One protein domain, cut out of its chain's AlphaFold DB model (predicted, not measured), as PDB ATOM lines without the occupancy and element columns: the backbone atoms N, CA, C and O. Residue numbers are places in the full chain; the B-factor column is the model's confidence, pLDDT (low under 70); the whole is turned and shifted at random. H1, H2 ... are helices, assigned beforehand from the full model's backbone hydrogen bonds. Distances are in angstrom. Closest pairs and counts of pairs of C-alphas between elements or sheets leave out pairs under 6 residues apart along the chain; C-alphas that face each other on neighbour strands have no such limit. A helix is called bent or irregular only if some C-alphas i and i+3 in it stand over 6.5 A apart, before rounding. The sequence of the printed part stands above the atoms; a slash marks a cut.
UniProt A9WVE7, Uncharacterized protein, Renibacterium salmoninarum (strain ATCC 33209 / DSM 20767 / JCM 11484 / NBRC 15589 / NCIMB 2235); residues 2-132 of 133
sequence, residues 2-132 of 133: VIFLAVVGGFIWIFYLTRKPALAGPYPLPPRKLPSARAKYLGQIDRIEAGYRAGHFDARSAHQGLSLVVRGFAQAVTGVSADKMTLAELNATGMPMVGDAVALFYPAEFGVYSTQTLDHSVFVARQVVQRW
ATOM      1  N   VAL A   2      20.032 129.173   7.311       78.31
ATOM      2  CA  VAL A   2      19.597 130.483   7.856       78.31
ATOM      3  C   VAL A   2      18.392 130.379   8.803       78.31
ATOM      4  O   VAL A   2      18.427 130.936   9.894       78.31
ATOM      5  N   ILE A   3      17.371 129.594   8.444       77.44
ATOM      6  CA  ILE A   3      16.182 129.380   9.291       77.44
ATOM      7  C   ILE A   3      16.557 128.702  10.617       77.44
ATOM      8  O   ILE A   3      16.070 129.092  11.671       77.44
ATOM      9  N   PHE A   4      17.471 127.731  10.585       80.44
ATOM     10  CA  PHE A   4      17.916 127.024  11.787       80.44
ATOM     11  C   PHE A   4      18.667 127.962  12.744       80.44
ATOM     12  O   PHE A   4      18.403 127.961  13.940       80.44
ATOM     13  N   LEU A   5      19.538 128.824  12.210       86.56
ATOM     14  CA  LEU A   5      20.252 129.832  12.997       86.56
ATOM     15  C   LEU A   5      19.309 130.891  13.580       86.56
ATOM     16  O   LEU A   5      19.491 131.295  14.723       86.56
ATOM     17  N   ALA A   6      18.279 131.298  12.833       80.81
ATOM     18  CA  ALA A   6      17.269 132.236  13.318       80.81
ATOM     19  C   ALA A   6      16.420 131.635  14.450       80.81
ATOM     20  O   ALA A   6      16.165 132.303  15.449       80.81
ATOM     21  N   VAL A   7      16.038 130.358  14.335       80.56
ATOM     22  CA  VAL A   7      15.302 129.641  15.386       80.56
ATOM     23  C   VAL A   7      16.169 129.485  16.634       80.56
ATOM     24  O   VAL A   7      15.731 129.842  17.724       80.56
ATOM     25  N   VAL A   8      17.417 129.032  16.489       85.56
ATOM     26  CA  VAL A   8      18.351 128.883  17.619       85.56
ATOM     27  C   VAL A   8      18.635 130.235  18.279       85.56
ATOM     28  O   VAL A   8      18.569 130.339  19.502       85.56
ATOM     29  N   GLY A   9      18.869 131.286  17.491       90.19
ATOM     30  CA  GLY A   9      19.047 132.648  17.996       90.19
ATOM     31  C   GLY A   9      17.817 133.160  18.747       90.19
ATOM     32  O   GLY A   9      17.957 133.719  19.832       90.19
ATOM     33  N   GLY A  10      16.615 132.895  18.230       80.12
ATOM     34  CA  GLY A  10      15.353 133.222  18.893       80.12
ATOM     35  C   GLY A  10      15.175 132.484  20.221       80.12
ATOM     36  O   GLY A  10      14.841 133.109  21.224       80.12
ATOM     37  N   PHE A  11      15.469 131.182  20.266       79.75
ATOM     38  CA  PHE A  11      15.427 130.400  21.505       79.75
ATOM     39  C   PHE A  11      16.436 130.902  22.539       79.75
ATOM     40  O   PHE A  11      16.085 131.046  23.707       79.75
ATOM     41  N   ILE A  12      17.665 131.220  22.122       83.81
ATOM     42  CA  ILE A  12      18.693 131.791  23.001       83.81
ATOM     43  C   ILE A  12      18.231 133.150  23.533       83.81
ATOM     44  O   ILE A  12      18.309 133.395  24.732       83.81
ATOM     45  N   TRP A  13      17.693 134.012  22.672       83.81
ATOM     46  CA  TRP A  13      17.187 135.329  23.057       83.81
ATOM     47  C   TRP A  13      16.037 135.233  24.063       83.81
ATOM     48  O   TRP A  13      16.068 135.886  25.105       83.81
ATOM     49  N   ILE A  14      15.060 134.357  23.807       81.12
ATOM     50  CA  ILE A  14      13.959 134.074  24.737       81.12
ATOM     51  C   ILE A  14      14.509 133.544  26.060       81.12
ATOM     52  O   ILE A  14      14.082 133.999  27.117       81.12
ATOM     53  N   PHE A  15      15.475 132.626  26.024       80.25
ATOM     54  CA  PHE A  15      16.094 132.059  27.219       80.25
ATOM     55  C   PHE A  15      16.839 133.117  28.047       80.25
ATOM     56  O   PHE A  15      16.730 133.129  29.269       80.25
ATOM     57  N   TYR A  16      17.539 134.053  27.403       82.12
ATOM     58  CA  TYR A  16      18.184 135.176  28.087       82.12
ATOM     59  C   TYR A  16      17.177 136.181  28.654       82.12
ATOM     60  O   TYR A  16      17.382 136.671  29.760       82.12
ATOM     61  N   LEU A  17      16.070 136.442  27.954       76.50
ATOM     62  CA  LEU A  17      14.996 137.310  28.450       76.50
ATOM     63  C   LEU A  17      14.184 136.681  29.588       76.50
ATOM     64  O   LEU A  17      13.628 137.394  30.419       76.50
ATOM     65  N   THR A  18      14.097 135.351  29.628       69.38
ATOM     66  CA  THR A  18      13.361 134.606  30.663       69.38
ATOM     67  C   THR A  18      14.246 134.108  31.799       69.38
ATOM     68  O   THR A  18      13.722 133.591  32.791       69.38
ATOM     69  N   ARG A  19      15.570 134.309  31.720       59.53
ATOM     70  CA  ARG A  19      16.485 134.101  32.844       59.53
ATOM     71  C   ARG A  19      16.111 135.059  33.969       59.53
ATOM     72  O   ARG A  19      16.450 136.239  33.959       59.53
ATOM     73  N   LYS A  20      15.395 134.526  34.957       57.41
ATOM     74  CA  LYS A  20      15.099 135.239  36.195       57.41
ATOM     75  C   LYS A  20      16.421 135.521  36.919       57.41
ATOM     76  O   LYS A  20      17.263 134.619  36.977       57.41
ATOM     77  N   PRO A  21      16.624 136.730  37.467       56.28
ATOM     78  CA  PRO A  21      17.780 136.990  38.310       56.28
ATOM     79  C   PRO A  21      17.776 136.005  39.484       56.28
ATOM     80  O   PRO A  21      16.720 135.727  40.057       56.28
ATOM     81  N   ALA A  22      18.949 135.455  39.809       57.44
ATOM     82  CA  ALA A  22      19.121 134.633  41.000       57.44
ATOM     83  C   ALA A  22      18.627 135.427  42.217       57.44
ATOM     84  O   ALA A  22      18.936 136.615  42.340       57.44
ATOM     85  N   LEU A  23      17.825 134.791  43.074       59.31
ATOM     86  CA  LEU A  23      17.279 135.432  44.269       59.31
ATOM     87  C   LEU A  23      18.439 135.986  45.103       59.31
ATOM     88  O   LEU A  23      19.299 135.243  45.578       59.31
ATOM     89  N   ALA A  24      18.496 137.312  45.204       52.25
ATOM     90  CA  ALA A  24      19.609 138.031  45.798       52.25
ATOM     91  C   ALA A  24      19.467 138.050  47.326       52.25
ATOM     92  O   ALA A  24      18.955 139.013  47.882       52.25
ATOM     93  N   GLY A  25      19.940 136.988  47.984       59.53
ATOM     94  CA  GLY A  25      20.211 136.954  49.425       59.53
ATOM     95  C   GLY A  25      19.013 137.204  50.360       59.53
ATOM     96  O   GLY A  25      17.868 137.289  49.916       59.53
ATOM     97  N   PRO A  26      19.268 137.287  51.681       57.38
ATOM     98  CA  PRO A  26      18.236 137.556  52.677       57.38
ATOM     99  C   PRO A  26      17.605 138.916  52.388       57.38
ATOM    100  O   PRO A  26      18.293 139.934  52.436       57.38
ATOM    101  N   TYR A  27      16.313 138.942  52.074       60.59
ATOM    102  CA  TYR A  27      15.618 140.198  51.822       60.59
ATOM    103  C   TYR A  27      15.350 140.892  53.172       60.59
ATOM    104  O   TYR A  27      14.577 140.364  53.977       60.59
ATOM    105  N   PRO A  28      15.931 142.075  53.457       55.59
ATOM    106  CA  PRO A  28      15.535 142.868  54.610       55.59
ATOM    107  C   PRO A  28      14.200 143.521  54.262       55.59
ATOM    108  O   PRO A  28      14.144 144.473  53.482       55.59
ATOM    109  N   LEU A  29      13.102 142.960  54.761       59.31
ATOM    110  CA  LEU A  29      11.761 143.349  54.330       59.31
ATOM    111  C   LEU A  29      11.070 144.116  55.450       59.31
ATOM    112  O   LEU A  29      10.532 143.491  56.364       59.31
ATOM    113  N   PRO A  30      11.059 145.462  55.400       55.50
ATOM    114  CA  PRO A  30      10.204 146.229  56.282       55.50
ATOM    115  C   PRO A  30       8.743 145.897  55.941       55.50
ATOM    116  O   PRO A  30       8.335 145.991  54.777       55.50
ATOM    117  N   PRO A  31       7.935 145.496  56.928       58.97
ATOM    118  CA  PRO A  31       6.586 145.034  56.680       58.97
ATOM    119  C   PRO A  31       5.689 146.190  56.226       58.97
ATOM    120  O   PRO A  31       5.329 147.082  56.993       58.97
ATOM    121  N   ARG A  32       5.294 146.183  54.950       60.19
ATOM    122  CA  ARG A  32       4.634 147.345  54.335       60.19
ATOM    123  C   ARG A  32       3.161 147.501  54.751       60.19
ATOM    124  O   ARG A  32       2.632 148.601  54.610       60.19
ATOM    125  N   LYS A  33       2.487 146.428  55.221       61.59
ATOM    126  CA  LYS A  33       1.029 146.381  55.535       61.59
ATOM    127  C   LYS A  33       0.605 145.256  56.518       61.59
ATOM    128  O   LYS A  33      -0.261 144.447  56.192       61.59
ATOM    129  N   LEU A  34       1.182 145.176  57.721       65.75
ATOM    130  CA  LEU A  34       0.914 144.071  58.672       65.75
ATOM    131  C   LEU A  34      -0.535 143.925  59.175       65.75
ATOM    132  O   LEU A  34      -1.061 142.810  59.106       65.75
ATOM    133  N   PRO A  35      -1.208 144.972  59.703       65.44
ATOM    134  CA  PRO A  35      -2.407 144.735  60.514       65.44
ATOM    135  C   PRO A  35      -3.594 144.226  59.689       65.44
ATOM    136  O   PRO A  35      -4.286 143.289  60.089       65.44
ATOM    137  N   SER A  36      -3.800 144.794  58.497       74.44
ATOM    138  CA  SER A  36      -4.890 144.408  57.593       74.44
ATOM    139  C   SER A  36      -4.628 143.083  56.874       74.44
ATOM    140  O   SER A  36      -5.569 142.327  56.627       74.44
ATOM    141  N   ALA A  37      -3.364 142.756  56.583       80.94
ATOM    142  CA  ALA A  37      -2.999 141.450  56.046       80.94
ATOM    143  C   ALA A  37      -3.283 140.347  57.076       80.94
ATOM    144  O   ALA A  37      -3.962 139.374  56.758       80.94
ATOM    145  N   ARG A  38      -2.853 140.523  58.330       87.81
ATOM    146  CA  ARG A  38      -2.992 139.501  59.377       87.81
ATOM    147  C   ARG A  38      -4.431 139.008  59.545       87.81
ATOM    148  O   ARG A  38      -4.673 137.808  59.449       87.81
ATOM    149  N   ALA A  39      -5.387 139.919  59.730       89.62
ATOM    150  CA  ALA A  39      -6.797 139.557  59.900       89.62
ATOM    151  C   ALA A  39      -7.364 138.820  58.672       89.62
ATOM    152  O   ALA A  39      -8.055 137.812  58.812       89.62
ATOM    153  N   LYS A  40      -7.015 139.278  57.462       90.62
ATOM    154  CA  LYS A  40      -7.445 138.648  56.207       90.62
ATOM    155  C   LYS A  40      -6.967 137.199  56.103       90.62
ATOM    156  O   LYS A  40      -7.759 136.327  55.745       90.62
ATOM    157  N   TYR A  41      -5.688 136.946  56.379       91.69
ATOM    158  CA  TYR A  41      -5.105 135.612  56.229       91.69
ATOM    159  C   TYR A  41      -5.507 134.670  57.371       91.69
ATOM    160  O   TYR A  41      -5.769 133.502  57.103       91.69
ATOM    161  N   LEU A  42      -5.695 135.166  58.602       94.56
ATOM    162  CA  LEU A  42      -6.312 134.373  59.678       94.56
ATOM    163  C   LEU A  42      -7.727 133.916  59.299       94.56
ATOM    164  O   LEU A  42      -8.017 132.726  59.360       94.56
ATOM    165  N   GLY A  43      -8.566 134.817  58.775       93.56
ATOM    166  CA  GLY A  43      -9.906 134.444  58.311       93.56
ATOM    167  C   GLY A  43      -9.907 133.483  57.111       93.56
ATOM    168  O   GLY A  43     -10.862 132.739  56.907       93.56
ATOM    169  N   GLN A  44      -8.850 133.461  56.289       94.94
ATOM    170  CA  GLN A  44      -8.689 132.430  55.256       94.94
ATOM    171  C   GLN A  44      -8.378 131.057  55.860       94.94
ATOM    172  O   GLN A  44      -8.985 130.080  55.424       94.94
ATOM    173  N   ILE A  45      -7.506 130.989  56.872       93.94
ATOM    174  CA  ILE A  45      -7.202 129.745  57.598       93.94
ATOM    175  C   ILE A  45      -8.475 129.180  58.238       93.94
ATOM    176  O   ILE A  45      -8.782 128.005  58.045       93.94
ATOM    177  N   ASP A  46      -9.255 130.025  58.916       95.38
ATOM    178  CA  ASP A  46     -10.490 129.606  59.590       95.38
ATOM    179  C   ASP A  46     -11.517 129.026  58.604       95.38
ATOM    180  O   ASP A  46     -12.173 128.025  58.887       95.38
ATOM    181  N   ARG A  47     -11.627 129.613  57.403       93.31
ATOM    182  CA  ARG A  47     -12.509 129.092  56.345       93.31
ATOM    183  C   ARG A  47     -12.067 127.732  55.814       93.31
ATOM    184  O   ARG A  47     -12.927 126.909  55.512       93.31
ATOM    185  N   ILE A  48     -10.761 127.492  55.693       91.31
ATOM    186  CA  ILE A  48     -10.229 126.189  55.264       91.31
ATOM    187  C   ILE A  48     -10.515 125.128  56.331       91.31
ATOM    188  O   ILE A  48     -11.024 124.059  56.000       91.31
ATOM    189  N   GLU A  49     -10.256 125.440  57.606       93.25
ATOM    190  CA  GLU A  49     -10.539 124.546  58.737       93.25
ATOM    191  C   GLU A  49     -12.035 124.198  58.814       93.25
ATOM    192  O   GLU A  49     -12.400 123.026  58.901       93.25
ATOM    193  N   ALA A  50     -12.911 125.203  58.715       90.62
ATOM    194  CA  ALA A  50     -14.357 125.002  58.719       90.62
ATOM    195  C   ALA A  50     -14.835 124.187  57.507       90.62
ATOM    196  O   ALA A  50     -15.652 123.282  57.663       90.62
ATOM    197  N   GLY A  51     -14.308 124.467  56.309       87.44
ATOM    198  CA  GLY A  51     -14.641 123.730  55.089       87.44
ATOM    199  C   GLY A  51     -14.234 122.259  55.159       87.44
ATOM    200  O   GLY A  51     -15.014 121.392  54.775       87.44
ATOM    201  N   TYR A  52     -13.059 121.960  55.716       89.06
ATOM    202  CA  TYR A  52     -12.637 120.582  55.954       89.06
ATOM    203  C   TYR A  52     -13.532 119.873  56.977       89.06
ATOM    204  O   TYR A  52     -13.992 118.764  56.721       89.06
ATOM    205  N   ARG A  53     -13.846 120.521  58.110       92.81
ATOM    206  CA  ARG A  53     -14.747 119.944  59.126       92.81
ATOM    207  C   ARG A  53     -16.161 119.694  58.599       92.81
ATOM    208  O   ARG A  53     -16.802 118.744  59.028       92.81
ATOM    209  N   ALA A  54     -16.625 120.521  57.666       90.56
ATOM    210  CA  ALA A  54     -17.896 120.338  56.971       90.56
ATOM    211  C   ALA A  54     -17.843 119.272  55.855       90.56
ATOM    212  O   ALA A  54     -18.866 118.992  55.237       90.56
ATOM    213  N   GLY A  55     -16.672 118.689  55.568       88.06
ATOM    214  CA  GLY A  55     -16.490 117.706  54.497       88.06
ATOM    215  C   GLY A  55     -16.463 118.301  53.085       88.06
ATOM    216  O   GLY A  55     -16.537 117.559  52.112       88.06
ATOM    217  N   HIS A  56     -16.350 119.627  52.944       81.56
ATOM    218  CA  HIS A  56     -16.257 120.293  51.639       81.56
ATOM    219  C   HIS A  56     -14.874 120.152  50.990       81.56
ATOM    220  O   HIS A  56     -14.747 120.308  49.778       81.56
ATOM    221  N   PHE A  57     -13.840 119.878  51.790       83.12
ATOM    222  CA  PHE A  57     -12.474 119.641  51.331       83.12
ATOM    223  C   PHE A  57     -11.974 118.308  51.868       83.12
ATOM    224  O   PHE A  57     -12.203 117.985  53.033       83.12
ATOM    225  N   ASP A  58     -11.244 117.565  51.041       87.06
ATOM    226  CA  ASP A  58     -10.434 116.457  51.531       87.06
ATOM    227  C   ASP A  58      -9.164 116.983  52.225       87.06
ATOM    228  O   ASP A  58      -8.822 118.172  52.169       87.06
ATOM    229  N   ALA A  59      -8.448 116.091  52.914       89.00
ATOM    230  CA  ALA A  59      -7.254 116.474  53.663       89.00
ATOM    231  C   ALA A  59      -6.194 117.106  52.750       89.00
ATOM    232  O   ALA A  59      -5.561 118.089  53.135       89.00
ATOM    233  N   ARG A  60      -6.035 116.589  51.527       88.38
ATOM    234  CA  ARG A  60      -5.070 117.097  50.549       88.38
ATOM    235  C   ARG A  60      -5.387 118.537  50.144       88.38
ATOM    236  O   ARG A  60      -4.514 119.397  50.248       88.38
ATOM    237  N   SER A  61      -6.625 118.818  49.746       87.69
ATOM    238  CA  SER A  61      -7.056 120.158  49.325       87.69
ATOM    239  C   SER A  61      -6.958 121.167  50.467       87.69
ATOM    240  O   SER A  61      -6.562 122.312  50.252       87.69
ATOM    241  N   ALA A  62      -7.257 120.744  51.699       89.88
ATOM    242  CA  ALA A  62      -7.117 121.601  52.870       89.88
ATOM    243  C   ALA A  62      -5.651 122.005  53.117       89.88
ATOM    244  O   ALA A  62      -5.371 123.186  53.327       89.88
ATOM    245  N   HIS A  63      -4.701 121.068  53.018       92.06
ATOM    246  CA  HIS A  63      -3.272 121.371  53.171       92.06
ATOM    247  C   HIS A  63      -2.743 122.268  52.043       92.06
ATOM    248  O   HIS A  63      -2.086 123.268  52.334       92.06
ATOM    249  N   GLN A  64      -3.135 122.001  50.793       91.12
ATOM    250  CA  GLN A  64      -2.809 122.868  49.653       91.12
ATOM    251  C   GLN A  64      -3.322 124.298  49.865       91.12
ATOM    252  O   GLN A  64      -2.607 125.272  49.618       91.12
ATOM    253  N   GLY A  65      -4.543 124.440  50.391       92.94
ATOM    254  CA  GLY A  65      -5.101 125.730  50.782       92.94
ATOM    255  C   GLY A  65      -4.255 126.446  51.839       92.94
ATOM    256  O   GLY A  65      -3.990 127.641  51.702       92.94
ATOM    257  N   LEU A  66      -3.789 125.733  52.870       93.12
ATOM    258  CA  LEU A  66      -2.927 126.307  53.911       93.12
ATOM    259  C   LEU A  66      -1.576 126.776  53.354       93.12
ATOM    260  O   LEU A  66      -1.130 127.875  53.690       93.12
ATOM    261  N   SER A  67      -0.955 126.000  52.464       91.31
ATOM    262  CA  SER A  67       0.294 126.378  51.789       91.31
ATOM    263  C   SER A  67       0.121 127.634  50.936       91.31
ATOM    264  O   SER A  67       0.921 128.569  51.045       91.31
ATOM    265  N   LEU A  68      -0.973 127.731  50.171       91.50
ATOM    266  CA  LEU A  68      -1.314 128.937  49.409       91.50
ATOM    267  C   LEU A  68      -1.513 130.159  50.312       91.50
ATOM    268  O   LEU A  68      -1.021 131.244  49.999       91.50
ATOM    269  N   VAL A  69      -2.202 129.994  51.443       92.81
ATOM    270  CA  VAL A  69      -2.438 131.072  52.413       92.81
ATOM    271  C   VAL A  69      -1.128 131.574  53.020       92.81
ATOM    272  O   VAL A  69      -0.897 132.783  53.044       92.81
ATOM    273  N   VAL A  70      -0.247 130.673  53.456       91.69
ATOM    274  CA  VAL A  70       1.046 131.029  54.062       91.69
ATOM    275  C   VAL A  70       1.965 131.726  53.054       91.69
ATOM    276  O   VAL A  70       2.542 132.772  53.359       91.69
ATOM    277  N   ARG A  71       2.048 131.212  51.822       90.81
ATOM    278  CA  ARG A  71       2.830 131.832  50.739       90.81
ATOM    279  C   ARG A  71       2.262 133.186  50.319       90.81
ATOM    280  O   ARG A  71       3.010 134.143  50.134       90.81
ATOM    281  N   GLY A  72       0.938 133.289  50.219       89.44
ATOM    282  CA  GLY A  72       0.250 134.539  49.909       89.44
ATOM    283  C   GLY A  72       0.432 135.591  51.003       89.44
ATOM    284  O   GLY A  72       0.603 136.767  50.690       89.44
ATOM    285  N   PHE A  73       0.439 135.190  52.277       88.06
ATOM    286  CA  PHE A  73       0.748 136.083  53.394       88.06
ATOM    287  C   PHE A  73       2.181 136.609  53.299       88.06
ATOM    288  O   PHE A  73       2.385 137.822  53.365       88.06
ATOM    289  N   ALA A  74       3.152 135.721  53.059       85.94
ATOM    290  CA  ALA A  74       4.542 136.112  52.848       85.94
ATOM    291  C   ALA A  74       4.654 137.135  51.709       85.94
ATOM    292  O   ALA A  74       5.243 138.197  51.895       85.94
ATOM    293  N   GLN A  75       3.994 136.900  50.573       85.56
ATOM    294  CA  GLN A  75       3.951 137.863  49.471       85.56
ATOM    295  C   GLN A  75       3.289 139.190  49.850       85.56
ATOM    296  O   GLN A  75       3.778 140.250  49.465       85.56
ATOM    297  N   ALA A  76       2.199 139.170  50.612       83.69
ATOM    298  CA  ALA A  76       1.507 140.389  51.017       83.69
ATOM    299  C   ALA A  76       2.338 141.261  51.969       83.69
ATOM    300  O   ALA A  76       2.271 142.489  51.890       83.69
ATOM    301  N   VAL A  77       3.109 140.641  52.866       78.69
ATOM    302  CA  VAL A  77       3.922 141.356  53.860       78.69
ATOM    303  C   VAL A  77       5.237 141.851  53.263       78.69
ATOM    304  O   VAL A  77       5.670 142.962  53.570       78.69
ATOM    305  N   THR A  78       5.840 141.054  52.382       76.38
ATOM    306  CA  THR A  78       7.190 141.289  51.852       76.38
ATOM    307  C   THR A  78       7.203 141.888  50.445       76.38
ATOM    308  O   THR A  78       8.177 142.506  50.033       76.38
ATOM    309  N   GLY A  79       6.135 141.711  49.668       76.12
ATOM    310  CA  GLY A  79       6.103 142.034  48.239       76.12
ATOM    311  C   GLY A  79       6.867 141.044  47.349       76.12
ATOM    312  O   GLY A  79       6.777 141.138  46.124       76.12
ATOM    313  N   VAL A  80       7.583 140.076  47.928       79.62
ATOM    314  CA  VAL A  80       8.272 139.010  47.194       79.62
ATOM    315  C   VAL A  80       7.244 137.974  46.748       79.62
ATOM    316  O   VAL A  80       6.380 137.590  47.524       79.62
ATOM    317  N   SER A  81       7.317 137.488  45.506       81.06
ATOM    318  CA  SER A  81       6.363 136.491  44.979       81.06
ATOM    319  C   SER A  81       6.606 135.080  45.551       81.06
ATOM    320  O   SER A  81       6.959 134.157  44.820       81.06
ATOM    321  N   ALA A  82       6.447 134.925  46.868       81.06
ATOM    322  CA  ALA A  82       6.605 133.678  47.624       81.06
ATOM    323  C   ALA A  82       5.610 132.578  47.198       81.06
ATOM    324  O   ALA A  82       5.868 131.383  47.362       81.06
ATOM    325  N   ASP A  83       4.490 132.978  46.597       79.06
ATOM    326  CA  ASP A  83       3.521 132.122  45.908       79.06
ATOM    327  C   ASP A  83       4.129 131.374  44.712       79.06
ATOM    328  O   ASP A  83       3.720 130.254  44.417       79.06
ATOM    329  N   LYS A  84       5.135 131.960  44.055       81.38
ATOM    330  CA  LYS A  84       5.798 131.399  42.865       81.38
ATOM    331  C   LYS A  84       7.122 130.705  43.165       81.38
ATOM    332  O   LYS A  84       7.772 130.235  42.232       81.38
ATOM    333  N   MET A  85       7.538 130.686  44.427       81.69
ATOM    334  CA  MET A  85       8.819 130.127  44.844       81.69
ATOM    335  C   MET A  85       8.720 128.631  45.121       81.69
ATOM    336  O   MET A  85       7.751 128.141  45.701       81.69
ATOM    337  N   THR A  86       9.763 127.893  44.773       84.31
ATOM    338  CA  THR A  86       9.964 126.530  45.274       84.31
ATOM    339  C   THR A  86      10.275 126.547  46.775       84.31
ATOM    340  O   THR A  86      10.595 127.588  47.349       84.31
ATOM    341  N   LEU A  87      10.202 125.390  47.440       83.50
ATOM    342  CA  LEU A  87      10.604 125.286  48.848       83.50
ATOM    343  C   LEU A  87      12.087 125.657  49.051       83.50
ATOM    344  O   LEU A  87      12.424 126.355  50.001       83.50
ATOM    345  N   ALA A  88      12.961 125.247  48.126       81.75
ATOM    346  CA  ALA A  88      14.382 125.593  48.169       81.75
ATOM    347  C   ALA A  88      14.605 127.111  48.053       81.75
ATOM    348  O   ALA A  88      15.394 127.684  48.800       81.75
ATOM    349  N   GLU A  89      13.869 127.768  47.155       80.19
ATOM    350  CA  GLU A  89      13.900 129.223  47.004       80.19
ATOM    351  C   GLU A  89      13.359 129.936  48.249       80.19
ATOM    352  O   GLU A  89      13.992 130.877  48.719       80.19
ATOM    353  N   LEU A  90      12.252 129.464  48.840       80.88
ATOM    354  CA  LEU A  90      11.728 130.011  50.100       80.88
ATOM    355  C   LEU A  90      12.773 129.950  51.218       80.88
ATOM    356  O   LEU A  90      13.010 130.956  51.888       80.88
ATOM    357  N   ASN A  91      13.460 128.820  51.372       81.06
ATOM    358  CA  ASN A  91      14.503 128.662  52.387       81.06
ATOM    359  C   ASN A  91      15.690 129.618  52.171       81.06
ATOM    360  O   ASN A  91      16.342 130.013  53.135       81.06
ATOM    361  N   ALA A  92      15.940 130.050  50.932       79.50
ATOM    362  CA  ALA A  92      17.005 130.995  50.598       79.50
ATOM    363  C   ALA A  92      16.640 132.477  50.838       79.50
ATOM    364  O   ALA A  92      17.530 133.321  50.893       79.50
ATOM    365  N   THR A  93      15.353 132.817  50.997       72.94
ATOM    366  CA  THR A  93      14.884 134.220  51.107       72.94
ATOM    367  C   THR A  93      15.015 134.856  52.494       72.94
ATOM    368  O   THR A  93      14.763 136.052  52.638       72.94
ATOM    369  N   GLY A  94      15.407 134.086  53.516       72.94
ATOM    370  CA  GLY A  94      15.434 134.546  54.912       72.94
ATOM    371  C   GLY A  94      14.072 134.479  55.616       72.94
ATOM    372  O   GLY A  94      13.878 135.142  56.631       72.94
ATOM    373  N   MET A  95      13.131 133.678  55.100       78.38
ATOM    374  CA  MET A  95      11.783 133.488  55.658       78.38
ATOM    375  C   MET A  95      11.588 132.062  56.220       78.38
ATOM    376  O   MET A  95      10.713 131.334  55.739       78.38
ATOM    377  N   PRO A  96      12.376 131.626  57.224       82.44
ATOM    378  CA  PRO A  96      12.409 130.226  57.657       82.44
ATOM    379  C   PRO A  96      11.038 129.729  58.121       82.44
ATOM    380  O   PRO A  96      10.608 128.666  57.709       82.44
ATOM    381  N   MET A  97      10.269 130.554  58.840       85.19
ATOM    382  CA  MET A  97       8.931 130.175  59.312       85.19
ATOM    383  C   MET A  97       7.950 129.814  58.184       85.19
ATOM    384  O   MET A  97       7.081 128.966  58.366       85.19
ATOM    385  N   VAL A  98       8.067 130.470  57.026       85.75
ATOM    386  CA  VAL A  98       7.235 130.196  55.843       85.75
ATOM    387  C   VAL A  98       7.716 128.917  55.163       85.75
ATOM    388  O   VAL A  98       6.893 128.076  54.809       85.75
ATOM    389  N   GLY A  99       9.035 128.754  55.017       88.00
ATOM    390  CA  GLY A  99       9.648 127.536  54.485       88.00
ATOM    391  C   GLY A  99       9.294 126.297  55.310       88.00
ATOM    392  O   GLY A  99       8.793 125.321  54.759       88.00
ATOM    393  N   ASP A 100       9.450 126.371  56.630       90.19
ATOM    394  CA  ASP A 100       9.172 125.284  57.572       90.19
ATOM    395  C   ASP A 100       7.696 124.870  57.549       90.19
ATOM    396  O   ASP A 100       7.378 123.681  57.517       90.19
ATOM    397  N   ALA A 101       6.776 125.840  57.509       90.19
ATOM    398  CA  ALA A 101       5.346 125.557  57.416       90.19
ATOM    399  C   ALA A 101       4.988 124.857  56.097       90.19
ATOM    400  O   ALA A 101       4.280 123.855  56.095       90.19
ATOM    401  N   VAL A 102       5.518 125.342  54.971       88.75
ATOM    402  CA  VAL A 102       5.312 124.704  53.663       88.75
ATOM    403  C   VAL A 102       5.907 123.293  53.638       88.75
ATOM    404  O   VAL A 102       5.272 122.375  53.121       88.75
ATOM    405  N   ALA A 103       7.098 123.096  54.209       90.62
ATOM    406  CA  ALA A 103       7.727 121.783  54.316       90.62
ATOM    407  C   ALA A 103       6.879 120.810  55.149       90.62
ATOM    408  O   ALA A 103       6.741 119.647  54.775       90.62
ATOM    409  N   LEU A 104       6.264 121.295  56.232       91.56
ATOM    410  CA  LEU A 104       5.358 120.513  57.071       91.56
ATOM    411  C   LEU A 104       4.083 120.090  56.327       91.56
ATOM    412  O   LEU A 104       3.583 118.989  56.547       91.56
ATOM    413  N   PHE A 105       3.545 120.943  55.454       90.94
ATOM    414  CA  PHE A 105       2.320 120.634  54.706       90.94
ATOM    415  C   PHE A 105       2.572 119.654  53.554       90.94
ATOM    416  O   PHE A 105       1.696 118.858  53.215       90.94
ATOM    417  N   TYR A 106       3.778 119.666  52.985       88.56
ATOM    418  CA  TYR A 106       4.127 118.942  51.762       88.56
ATOM    419  C   TYR A 106       3.780 117.435  51.759       88.56
ATOM    420  O   TYR A 106       3.225 116.961  50.763       88.56
ATOM    421  N   PRO A 107       4.022 116.651  52.834       89.94
ATOM    422  CA  PRO A 107       3.636 115.239  52.864       89.94
ATOM    423  C   PRO A 107       2.124 115.021  52.738       89.94
ATOM    424  O   PRO A 107       1.700 114.060  52.106       89.94
ATOM    425  N   ALA A 108       1.305 115.920  53.288       87.31
ATOM    426  CA  ALA A 108      -0.150 115.841  53.165       87.31
ATOM    427  C   ALA A 108      -0.652 116.260  51.777       87.31
ATOM    428  O   ALA A 108      -1.686 115.779  51.310       87.31
ATOM    429  N   GLU A 109       0.088 117.133  51.094       86.44
ATOM    430  CA  GLU A 109      -0.241 117.592  49.745       86.44
ATOM    431  C   GLU A 109       0.087 116.539  48.680       86.44
ATOM    432  O   GLU A 109      -0.717 116.309  47.775       86.44
ATOM    433  N   PHE A 110       1.243 115.880  48.790       86.00
ATOM    434  CA  PHE A 110       1.790 115.039  47.716       86.00
ATOM    435  C   PHE A 110       2.070 113.590  48.122       86.00
ATOM    436  O   PHE A 110       2.288 112.745  47.253       86.00
ATOM    437  N   GLY A 111       2.061 113.274  49.415       84.44
ATOM    438  CA  GLY A 111       2.292 111.922  49.912       84.44
ATOM    439  C   GLY A 111       1.126 110.974  49.628       84.44
ATOM    440  O   GLY A 111      -0.024 111.388  49.455       84.44
ATOM    441  N   VAL A 112       1.445 109.677  49.588       74.31
ATOM    442  CA  VAL A 112       0.459 108.581  49.507       74.31
ATOM    443  C   VAL A 112      -0.196 108.346  50.871       74.31
ATOM    444  O   VAL A 112      -1.395 108.104  50.952       74.31
ATOM    445  N   TYR A 113       0.592 108.479  51.938       70.81
ATOM    446  CA  TYR A 113       0.144 108.428  53.322       70.81
ATOM    447  C   TYR A 113       0.613 109.695  54.027       70.81
ATOM    448  O   TYR A 113       1.786 110.059  53.936       70.81
ATOM    449  N   SER A 114      -0.304 110.352  54.730       68.75
ATOM    450  CA  SER A 114      -0.003 111.511  55.560       68.75
ATOM    451  C   SER A 114      -0.308 111.177  57.010       68.75
ATOM    452  O   SER A 114      -1.447 110.860  57.346       68.75
ATOM    453  N   THR A 115       0.699 111.273  57.871       74.75
ATOM    454  CA  THR A 115       0.515 111.272  59.331       74.75
ATOM    455  C   THR A 115       0.183 112.666  59.864       74.75
ATOM    456  O   THR A 115      -0.165 112.816  61.033       74.75
ATOM    457  N   GLN A 116       0.283 113.690  59.010       82.38
ATOM    458  CA  GLN A 116       0.055 115.076  59.372       82.38
ATOM    459  C   GLN A 116      -1.446 115.348  59.502       82.38
ATOM    460  O   GLN A 116      -2.210 115.195  58.543       82.38
ATOM    461  N   THR A 117      -1.863 115.770  60.696       88.81
ATOM    462  CA  THR A 117      -3.247 116.165  60.963       88.81
ATOM    463  C   THR A 117      -3.487 117.602  60.515       88.81
ATOM    464  O   THR A 117      -2.616 118.469  60.643       88.81
ATOM    465  N   LEU A 118      -4.699 117.879  60.025       89.75
ATOM    466  CA  LEU A 118      -5.040 119.236  59.609       89.75
ATOM    467  C   LEU A 118      -4.987 120.223  60.782       89.75
ATOM    468  O   LEU A 118      -4.521 121.341  60.599       89.75
ATOM    469  N   ASP A 119      -5.402 119.814  61.984       93.00
ATOM    470  CA  ASP A 119      -5.383 120.688  63.165       93.00
ATOM    471  C   ASP A 119      -3.962 121.188  63.480       93.00
ATOM    472  O   ASP A 119      -3.762 122.374  63.762       93.00
ATOM    473  N   HIS A 120      -2.952 120.314  63.364       93.62
ATOM    474  CA  HIS A 120      -1.561 120.719  63.555       93.62
ATOM    475  C   HIS A 120      -1.098 121.680  62.449       93.62
ATOM    476  O   HIS A 120      -0.474 122.705  62.735       93.62
ATOM    477  N   SER A 121      -1.466 121.408  61.195       93.69
ATOM    478  CA  SER A 121      -1.140 122.276  60.058       93.69
ATOM    479  C   SER A 121      -1.787 123.664  60.169       93.69
ATOM    480  O   SER A 121      -1.130 124.678  59.927       93.69
ATOM    481  N   VAL A 122      -3.047 123.737  60.612       95.50
ATOM    482  CA  VAL A 122      -3.768 124.989  60.901       95.50
ATOM    483  C   VAL A 122      -3.072 125.772  62.010       95.50
ATOM    484  O   VAL A 122      -2.870 126.983  61.882       95.50
ATOM    485  N   PHE A 123      -2.679 125.096  63.092       95.44
ATOM    486  CA  PHE A 123      -1.941 125.729  64.182       95.44
ATOM    487  C   PHE A 123      -0.643 126.368  63.676       95.44
ATOM    488  O   PHE A 123      -0.394 127.544  63.946       95.44
ATOM    489  N   VAL A 124       0.153 125.636  62.891       94.25
ATOM    490  CA  VAL A 124       1.412 126.149  62.332       94.25
ATOM    491  C   VAL A 124       1.166 127.314  61.370       94.25
ATOM    492  O   VAL A 124       1.835 128.340  61.488       94.25
ATOM    493  N   ALA A 125       0.152 127.236  60.502       93.31
ATOM    494  CA  ALA A 125      -0.227 128.347  59.625       93.31
ATOM    495  C   ALA A 125      -0.588 129.618  60.419       93.31
ATOM    496  O   ALA A 125      -0.119 130.713  60.093       93.31
ATOM    497  N   ARG A 126      -1.363 129.486  61.508       95.12
ATOM    498  CA  ARG A 126      -1.677 130.613  62.406       95.12
ATOM    499  C   ARG A 126      -0.412 131.177  63.047       95.12
ATOM    500  O   ARG A 126      -0.272 132.395  63.105       95.12
ATOM    501  N   GLN A 127       0.519 130.328  63.486       93.31
ATOM    502  CA  GLN A 127       1.784 130.775  64.078       93.31
ATOM    503  C   GLN A 127       2.625 131.601  63.100       93.31
ATOM    504  O   GLN A 127       3.157 132.632  63.508       93.31
ATOM    505  N   VAL A 128       2.697 131.216  61.820       90.81
ATOM    506  CA  VAL A 128       3.394 132.007  60.787       90.81
ATOM    507  C   VAL A 128       2.785 133.402  60.660       90.81
ATOM    508  O   VAL A 128       3.502 134.398  60.708       90.81
ATOM    509  N   VAL A 129       1.457 133.485  60.561       90.31
ATOM    510  CA  VAL A 129       0.743 134.764  60.429       90.31
ATOM    511  C   VAL A 129       0.848 135.611  61.706       90.31
ATOM    512  O   VAL A 129       0.822 136.840  61.644       90.31
ATOM    513  N   GLN A 130       0.949 134.977  62.876       89.56
ATOM    514  CA  GLN A 130       0.933 135.668  64.165       89.56
ATOM    515  C   GLN A 130       2.296 136.166  64.649       89.56
ATOM    516  O   GLN A 130       2.350 137.218  65.286       89.56
ATOM    517  N   ARG A 131       3.360 135.397  64.412       84.00
ATOM    518  CA  ARG A 131       4.718 135.700  64.894       84.00
ATOM    519  C   ARG A 131       5.483 136.647  63.981       84.00
ATOM    520  O   ARG A 131       6.534 137.129  64.378       84.00
ATOM    521  N   TRP A 132       4.966 136.913  62.786       73.94
ATOM    522  CA  TRP A 132       5.570 137.890  61.897       73.94
ATOM    523  C   TRP A 132       5.425 139.304  62.478       73.94
ATOM    524  O   TRP A 132       4.304 139.799  62.634       73.94
TER     525      TRP A 132
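Overview. This is residues 2 to 132 of the 133 residues of an uncharacterized protein of Renibacterium salmoninarum (strain ATCC 33209 / DSM 20767 / JCM 11484 / NBRC 15589 / NCIMB 2235) (UniProt A9WVE7). Four helices, H2, H3, H5 and H6, stand side by side in a compact up-and-down bundle, with H3 and H6 packed on each other between H2 and H5, and the short H4 packs on H5. Residues 2 to 21, H1 with the first residues of a long link, stick out from this body as a free arm that makes the length. The printed part has 131 residues with six named helices, in the order H1 to H6, and no named strand; the class is all helix. The whole is loose, with a radius of gyration of the C-alphas of 18.4 A, and flat, spanning 63 by 38 by 21 A.

Along the chain. Find C-alpha 2 at (19.597, 130.483, 7.856); from there H1, residues 2 to 18, runs 24.0 A. Look next at H2, residues 34 to 53, which begins at C-alpha 34 at (0.914, 144.071, 58.672) and covers 28.8 A. H3, residues 59 to 78, covers 28.8 A as well. Then come H4, residues 87 to 92, and H5, residues 96 to 110, 21.0 A long. H5 is irregular, but only just: C-alphas 104 and 107 are 7.0 A apart. H6, residues 118 to 131, runs 19.9 A and ends at C-alpha 131 at (4.718, 135.700, 64.894).

Arrangement. H1 touches no helix. Start the bundle at the helical hairpin of H2 and H3, which touch at a shallow tilt of 3 degrees, opposite ways; their closest C-alphas, of Ile 48 and Ala 62, are 6.0 A apart. H2 also touches H6, with the closest C-alphas, of Arg 38 and Val 129, 6.1 A apart. H3 and H6 touch and run the same way at a shallow tilt of 5 degrees, closest at the C-alphas of Val 70 and Ala 125, 6.3 A. Look at the C-alphas of Arg 60 and Glu 109, 4.9 A apart, the closest of H3 and H5. H5 and H6 form a helical hairpin, closest at the C-alphas of Met 97 and Val 128, 6.0 A. H4 and H5 form another, closest at the C-alphas of Asn 91 and Gly 99, 5.4 A. H2 and H5 are apart. In H1, H3, H4 and H6 every O i to N i+4 pair is within hydrogen-bond range; in H2 it is 15 of 16 and in H5 9 of 11.

Size, cuts and confidence. The two C-alphas farthest apart, of Val 2 and Ala 54, are 62.6 A from each other. Without residues 2 to 21, the body spans 40 by 30 by 19 A. The printed part has no cut. The link from H1 to H2, 15 residues, is long. Mean pLDDT of the printed part is 82.4; look for values under 70 at residues 18 to 35 and residue 114.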